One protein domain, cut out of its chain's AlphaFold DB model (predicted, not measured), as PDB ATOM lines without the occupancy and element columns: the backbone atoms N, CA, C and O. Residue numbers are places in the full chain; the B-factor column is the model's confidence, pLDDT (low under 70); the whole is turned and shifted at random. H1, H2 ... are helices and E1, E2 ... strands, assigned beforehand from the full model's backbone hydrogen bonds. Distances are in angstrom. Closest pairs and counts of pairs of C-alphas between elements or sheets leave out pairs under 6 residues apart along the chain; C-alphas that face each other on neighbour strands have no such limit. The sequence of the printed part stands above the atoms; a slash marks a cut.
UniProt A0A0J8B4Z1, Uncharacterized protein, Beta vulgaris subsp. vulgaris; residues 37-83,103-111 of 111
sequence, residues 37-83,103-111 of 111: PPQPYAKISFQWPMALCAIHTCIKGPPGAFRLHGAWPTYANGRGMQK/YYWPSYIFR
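This is residues 37 to 83 and 103 to 111 of the 111 residues of an uncharacterized protein of Beta vulgaris subsp. vulgaris (UniProt A0A0J8B4Z1). With little regular structure, this is a long, thin ribbon of two antiparallel strands, E1 and E2, with the short helix H1 at one end, in the chain between them. The printed part has 56 residues, in the order E1, H1, E2; 22 are in named elements, class mixed. It is loose, with a radius of gyration of the C-alphas of 14.1 A, a rod spanning 44 by 20 by 18 A.

Find C-alpha 41 at (119.759, 192.372, 158.267); from there E1 runs 19.5 A to residue 47. H1 holds residues 49 to 55, 10.3 A. E2, residues 67 to 74, runs 20.4 A to (121.276, 187.209, 157.518).

Look across E1 and E2, antiparallel at 156 degrees: N 43 and O 72 are within hydrogen-bond range at 3.0 A, N 69 and O 45 at 2.8 A. The closest C-alphas of H1 and E2, Pro 49 and Arg 67, are 7.1 A apart. In H1, 2 of 3 O i to N i+4 pairs are within range.

Pro 37 and Gly 61 have the farthest C-alphas, 44.2 A apart. Residues 84 to 102 are not printed; C-alphas 83 and 103 are 26.0 A apart. The link H1 to E2 is long, E1 to H1 tight. Residue 111 alone is under pLDDT 70.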
ATOM      1  N   PRO A  37     107.809 188.141 162.134       76.62
ATOM      2  CA  PRO A  37     109.023 187.386 161.864       76.62
ATOM      3  C   PRO A  37     110.261 188.276 162.065       76.62
ATOM      4  O   PRO A  37     110.233 189.442 161.655       76.62
ATOM      5  N   PRO A  38     111.357 187.757 162.653       79.50
ATOM      6  CA  PRO A  38     112.595 188.510 162.775       79.50
ATOM      7  C   PRO A  38     113.039 189.010 161.401       79.50
ATOM      8  O   PRO A  38     113.249 188.212 160.484       79.50
ATOM      9  N   GLN A  39     113.176 190.326 161.254       83.06
ATOM     10  CA  GLN A  39     113.614 190.892 159.987       83.06
ATOM     11  C   GLN A  39     115.091 190.549 159.748       83.06
ATOM     12  O   GLN A  39     115.906 190.665 160.672       83.06
ATOM     13  N   PRO A  40     115.459 190.099 158.537       87.31
ATOM     14  CA  PRO A  40     116.855 189.892 158.205       87.31
ATOM     15  C   PRO A  40     117.579 191.238 158.126       87.31
ATOM     16  O   PRO A  40     117.002 192.251 157.733       87.31
ATOM     17  N   TYR A  41     118.866 191.231 158.454       90.69
ATOM     18  CA  TYR A  41     119.759 192.372 158.267       90.69
ATOM     19  C   TYR A  41     120.814 192.047 157.205       90.69
ATOM     20  O   TYR A  41     121.113 190.880 156.933       90.69
ATOM     21  N   ALA A  42     121.385 193.079 156.589       92.50
ATOM     22  CA  ALA A  42     122.455 192.918 155.613       92.50
ATOM     23  C   ALA A  42     123.822 192.913 156.309       92.50
ATOM     24  O   ALA A  42     124.165 193.849 157.030       92.50
ATOM     25  N   LYS A  43     124.631 191.881 156.054       94.38
ATOM     26  CA  LYS A  43     126.071 191.910 156.327       94.38
ATOM     27  C   LYS A  43     126.787 192.356 155.063       94.38
ATOM     28  O   LYS A  43     126.702 191.671 154.048       94.38
ATOM     29  N   ILE A  44     127.476 193.488 155.126       96.19
ATOM     30  CA  ILE A  44     128.365 193.929 154.051       96.19
ATOM     31  C   ILE A  44     129.767 193.454 154.391       96.19
ATOM     32  O   ILE A  44     130.287 193.741 155.469       96.19
ATOM     33  N   SER A  45     130.364 192.697 153.485       96.69
ATOM     34  CA  SER A  45     131.688 192.134 153.685       96.69
ATOM     35  C   SER A  45     132.671 192.706 152.695       96.69
ATOM     36  O   SER A  45     132.433 192.741 151.487       96.69
ATOM     37  N   PHE A  46     133.799 193.124 153.247       97.75
ATOM     38  CA  PHE A  46     134.942 193.612 152.509       97.75
ATOM     39  C   PHE A  46     136.047 192.565 152.560       97.75
ATOM     40  O   PHE A  46     136.213 191.863 153.555       97.75
ATOM     41  N   GLN A  47     136.813 192.474 151.485       96.56
ATOM     42  CA  GLN A  47     138.008 191.654 151.401       96.56
ATOM     43  C   GLN A  47     139.240 192.537 151.271       96.56
ATOM     44  O   GLN A  47     139.192 193.591 150.634       96.56
ATOM     45  N   TRP A  48     140.348 192.074 151.845       97.38
ATOM     46  CA  TRP A  48     141.671 192.639 151.618       97.38
ATOM     47  C   TRP A  48     142.356 191.863 150.484       97.38
ATOM     48  O   TRP A  48     142.811 190.737 150.714       97.38
ATOM     49  N   PRO A  49     142.423 192.404 149.252       96.94
ATOM     50  CA  PRO A  49     142.896 191.637 148.105       96.94
ATOM     51  C   PRO A  49     144.347 191.177 148.247       96.94
ATOM     52  O   PRO A  49     144.672 190.090 147.783       96.94
ATOM     53  N   MET A  50     145.212 191.940 148.931       96.69
ATOM     54  CA  MET A  50     146.600 191.507 149.125       96.69
ATOM     55  C   MET A  50     146.702 190.244 149.984       96.69
ATOM     56  O   MET A  50     147.502 189.373 149.669       96.69
ATOM     57  N   ALA A  51     145.873 190.103 151.026       96.62
ATOM     58  CA  ALA A  51     145.852 188.872 151.821       96.62
ATOM     59  C   ALA A  51     145.311 187.694 151.007       96.62
ATOM     60  O   ALA A  51     145.868 186.604 151.079       96.62
ATOM     61  N   LEU A  52     144.270 187.918 150.194       95.75
ATOM     62  CA  LEU A  52     143.747 186.884 149.298       95.75
ATOM     63  C   LEU A  52     144.834 186.395 148.326       95.75
ATOM     64  O   LEU A  52     145.037 185.194 148.184       95.75
ATOM     65  N   CYS A  53     145.563 187.319 147.700       95.69
ATOM     66  CA  CYS A  53     146.607 186.997 146.727       95.69
ATOM     67  C   CYS A  53     147.920 186.506 147.348       95.69
ATOM     68  O   CYS A  53     148.762 185.974 146.635       95.69
ATOM     69  N   ALA A  54     148.109 186.654 148.662       95.94
ATOM     70  CA  ALA A  54     149.246 186.055 149.358       95.94
ATOM     71  C   ALA A  54     149.126 184.524 149.454       95.94
ATOM     72  O   ALA A  54     150.136 183.844 149.616       95.94
ATOM     73  N   ILE A  55     147.904 183.985 149.355       95.81
ATOM     74  CA  ILE A  55     147.622 182.546 149.487       95.81
ATOM     75  C   ILE A  55     146.967 181.930 148.241       95.81
ATOM     76  O   ILE A  55     146.793 180.716 148.177       95.81
ATOM     77  N   HIS A  56     146.614 182.742 147.241       94.56
ATOM     78  CA  HIS A  56     146.030 182.294 145.978       94.56
ATOM     79  C   HIS A  56     146.711 182.947 144.777       94.56
ATOM     80  O   HIS A  56     147.088 184.117 144.817       94.56
ATOM     81  N   THR A  57     146.768 182.218 143.662       94.88
ATOM     82  CA  THR A  57     147.153 182.791 142.370       94.88
ATOM     83  C   THR A  57     146.091 183.784 141.914       94.88
ATOM     84  O   THR A  57     144.949 183.406 141.639       94.88
ATOM     85  N   CYS A  58     146.476 185.053 141.819       95.19
ATOM     86  CA  CYS A  58     145.589 186.121 141.387       95.19
ATOM     87  C   CYS A  58     145.783 186.486 139.914       95.19
ATOM     88  O   CYS A  58     146.894 186.474 139.392       95.19
ATOM     89  N   ILE A  59     144.684 186.868 139.264       94.81
ATOM     90  CA  ILE A  59     144.644 187.222 137.834       94.81
ATOM     91  C   ILE A  59     145.049 188.675 137.557       94.81
ATOM     92  O   ILE A  59     145.242 189.062 136.409       94.81
ATOM     93  N   LYS A  60     145.137 189.499 138.604       92.38
ATOM     94  CA  LYS A  60     145.577 190.896 138.546       92.38
ATOM     95  C   LYS A  60     146.175 191.329 139.875       92.38
ATOM     96  O   LYS A  60     145.877 190.740 140.915       92.38
ATOM     97  N   GLY A  61     146.989 192.380 139.825       91.69
ATOM     98  CA  GLY A  61     147.608 192.970 141.008       91.69
ATOM     99  C   GLY A  61     146.559 193.453 142.022       91.69
ATOM    100  O   GLY A  61     145.671 194.226 141.643       91.69
ATOM    101  N   PRO A  62     146.622 193.013 143.292       93.50
ATOM    102  CA  PRO A  62     145.717 193.489 144.329       93.50
ATOM    103  C   PRO A  62     146.070 194.922 144.766       93.50
ATOM    104  O   PRO A  62     147.243 195.219 144.986       93.50
ATOM    105  N   PRO A  63     145.085 195.817 144.956       94.62
ATOM    106  CA  PRO A  63     145.330 197.122 145.551       94.62
ATOM    107  C   PRO A  63     145.569 196.991 147.060       94.62
ATOM    108  O   PRO A  63     145.011 196.113 147.720       94.62
ATOM    109  N   GLY A  64     146.301 197.951 147.626       95.75
ATOM    110  CA  GLY A  64     146.380 198.180 149.071       95.75
ATOM    111  C   GLY A  64     145.122 198.854 149.633       95.75
ATOM    112  O   GLY A  64     145.227 199.841 150.353       95.75
ATOM    113  N   ALA A  65     143.933 198.370 149.266       96.75
ATOM    114  CA  ALA A  65     142.645 198.891 149.722       96.75
ATOM    115  C   ALA A  65     141.616 197.760 149.868       96.75
ATOM    116  O   ALA A  65     141.634 196.791 149.104       96.75
ATOM    117  N   PHE A  66     140.683 197.908 150.812       97.81
ATOM    118  CA  PHE A  66     139.544 196.999 150.922       97.81
ATOM    119  C   PHE A  66     138.641 197.111 149.692       97.81
ATOM    120  O   PHE A  66     138.386 198.201 149.180       97.81
ATOM    121  N   ARG A  67     138.142 195.965 149.231       97.19
ATOM    122  CA  ARG A  67     137.167 195.865 148.142       97.19
ATOM    123  C   ARG A  67     135.944 195.113 148.610       97.19
ATOM    124  O   ARG A  67     136.029 194.311 149.538       97.19
ATOM    125  N   LEU A  68     134.809 195.375 147.980       97.62
ATOM    126  CA  LEU A  68     133.584 194.658 148.287       97.62
ATOM    127  C   LEU A  68     133.772 193.172 147.949       97.62
ATOM    128  O   LEU A  68     134.387 192.827 146.942       97.62
ATOM    129  N   HIS A  69     133.284 192.300 148.824       96.25
ATOM    130  CA  HIS A  69     133.184 190.863 148.578       96.25
ATOM    131  C   HIS A  69     131.729 190.466 148.352       96.25
ATOM    132  O   HIS A  69     131.430 189.678 147.456       96.25
ATOM    133  N   GLY A  70     130.817 190.997 149.169       95.62
ATOM    134  CA  GLY A  70     129.396 190.744 149.008       95.62
ATOM    135  C   GLY A  70     128.517 191.373 150.071       95.62
ATOM    136  O   GLY A  70     128.984 191.833 151.113       95.62
ATOM    137  N   ALA A  71     127.222 191.370 149.772       94.50
ATOM    138  CA  ALA A  71     126.149 191.718 150.686       94.50
ATOM    139  C   ALA A  71     125.324 190.456 150.966       94.50
ATOM    140  O   ALA A  71     124.835 189.813 150.036       94.50
ATOM    141  N   TRP A  72     125.191 190.085 152.238       93.75
ATOM    142  CA  TRP A  72     124.595 188.813 152.643       93.75
ATOM    143  C   TRP A  72     123.421 189.034 153.600       93.75
ATOM    144  O   TRP A  72     123.636 189.413 154.759       93.75
ATOM    145  N   PRO A  73     122.176 188.780 153.157       93.56
ATOM    146  CA  PRO A  73     121.025 188.788 154.046       93.56
ATOM    147  C   PRO A  73     121.175 187.694 155.106       93.56
ATOM    148  O   PRO A  73     121.442 186.530 154.794       93.56
ATOM    149  N   THR A  74     121.038 188.082 156.370       91.50
ATOM    150  CA  THR A  74     121.276 187.209 157.518       91.50
ATOM    151  C   THR A  74     120.153 187.347 158.536       91.50
ATOM    152  O   THR A  74     119.740 188.454 158.875       91.50
ATOM    153  N   TYR A  75     119.674 186.219 159.054       89.31
ATOM    154  CA  TYR A  75     118.731 186.203 160.167       89.31
ATOM    155  C   TYR A  75     119.420 186.548 161.493       89.31
ATOM    156  O   TYR A  75     120.631 186.383 161.649       89.31
ATOM    157  N   ALA A  76     118.633 186.953 162.493       87.19
ATOM    158  CA  ALA A  76     119.123 187.252 163.844       87.19
ATOM    159  C   ALA A  76     119.916 186.090 164.478       87.19
ATOM    160  O   ALA A  76     120.889 186.321 165.185       87.19
ATOM    161  N   ASN A  77     119.567 184.840 164.154       87.50
ATOM    162  CA  ASN A  77     120.284 183.641 164.607       87.50
ATOM    163  C   ASN A  77     121.603 183.362 163.848       87.50
ATOM    164  O   ASN A  77     122.187 182.292 164.002       87.50
ATOM    165  N   GLY A  78     122.045 184.278 162.983       85.62
ATOM    166  CA  GLY A  78     123.291 184.183 162.226       85.62
ATOM    167  C   GLY A  78     123.214 183.355 160.942       85.62
ATOM    168  O   GLY A  78     124.175 183.373 160.172       85.62
ATOM    169  N   ARG A  79     122.095 182.670 160.662       86.94
ATOM    170  CA  ARG A  79     121.932 181.891 159.424       86.94
ATOM    171  C   ARG A  79     121.793 182.815 158.215       86.94
ATOM    172  O   ARG A  79     120.938 183.700 158.194       86.94
ATOM    173  N   GLY A  80     122.626 182.581 157.203       87.25
ATOM    174  CA  GLY A  80     122.565 183.293 155.928       87.25
ATOM    175  C   GLY A  80     121.422 182.796 155.043       87.25
ATOM    176  O   GLY A  80     121.098 181.608 155.037       87.25
ATOM    177  N   MET A  81     120.836 183.705 154.273       88.56
ATOM    178  CA  MET A  81     119.856 183.385 153.239       88.56
ATOM    179  C   MET A  81     120.580 183.179 151.907       88.56
ATOM    180  O   MET A  81     121.404 184.001 151.510       88.56
ATOM    181  N   GLN A  82     120.289 182.082 151.211       89.81
ATOM    182  CA  GLN A  82     120.907 181.757 149.924       89.81
ATOM    183  C   GLN A  82     119.855 181.198 148.968       89.81
ATOM    184  O   GLN A  82     118.931 180.517 149.406       89.81
ATOM    185  N   LYS A  83     120.016 181.468 147.665       90.00
ATOM    186  CA  LYS A  83     119.176 180.918 146.583       90.00
ATOM    187  C   LYS A  83     117.665 181.091 146.824       90.00
ATOM    188  O   LYS A  83     116.883 180.173 146.613       90.00
ATOM    189  N   TYR A 103     135.705 198.437 139.591       95.25
ATOM    190  CA  TYR A 103     136.661 199.097 140.476       95.25
ATOM    191  C   TYR A 103     136.498 198.697 141.950       95.25
ATOM    192  O   TYR A 103     137.470 198.315 142.609       95.25
ATOM    193  N   TYR A 104     135.288 198.787 142.503       96.94
ATOM    194  CA  TYR A 104     135.004 198.594 143.929       96.94
ATOM    195  C   TYR A 104     134.704 197.140 144.314       96.94
ATOM    196  O   TYR A 104     134.999 196.764 145.452       96.94
ATOM    197  N   TRP A 105     134.201 196.314 143.391       97.06
ATOM    198  CA  TRP A 105     133.896 194.889 143.595       97.06
ATOM    199  C   TRP A 105     134.561 193.943 142.561       97.06
ATOM    200  O   TRP A 105     133.902 193.091 141.963       97.06
ATOM    201  N   PRO A 106     135.884 194.037 142.335       95.38
ATOM    202  CA  PRO A 106     136.571 193.183 141.375       95.38
ATOM    203  C   PRO A 106     136.748 191.736 141.859       95.38
ATOM    204  O   PRO A 106     137.046 191.478 143.027       95.38
ATOM    205  N   SER A 107     136.733 190.802 140.907       94.50
ATOM    206  CA  SER A 107     137.257 189.442 141.094       94.50
ATOM    207  C   SER A 107     138.782 189.421 140.975       94.50
ATOM    208  O   SER A 107     139.332 189.977 140.025       94.50
ATOM    209  N   TYR A 108     139.466 188.756 141.906       94.94
ATOM    210  CA  TYR A 108     140.931 188.583 141.883       94.94
ATOM    211  C   TYR A 108     141.377 187.153 141.583       94.94
ATOM    212  O   TYR A 108     142.535 186.943 141.238       94.94
ATOM    213  N   ILE A 109     140.466 186.189 141.682       93.19
ATOM    214  CA  ILE A 109     140.704 184.768 141.421       93.19
ATOM    215  C   ILE A 109     139.723 184.286 140.353       93.19
ATOM    216  O   ILE A 109     138.648 184.875 140.193       93.19
ATOM    217  N   PHE A 110     140.076 183.215 139.644       83.94
ATOM    218  CA  PHE A 110     139.104 182.471 138.845       83.94
ATOM    219  C   PHE A 110     138.127 181.744 139.776       83.94
ATOM    220  O   PHE A 110     138.514 181.305 140.862       83.94
ATOM    221  N   ARG A 111     136.864 181.656 139.366       64.00
ATOM    222  CA  ARG A 111     135.789 181.021 140.126       64.00
ATOM    223  C   ARG A 111     135.046 180.032 139.247       64.00
ATOM    224  O   ARG A 111     134.934 180.330 138.038       64.00
TER     225      ARG A 111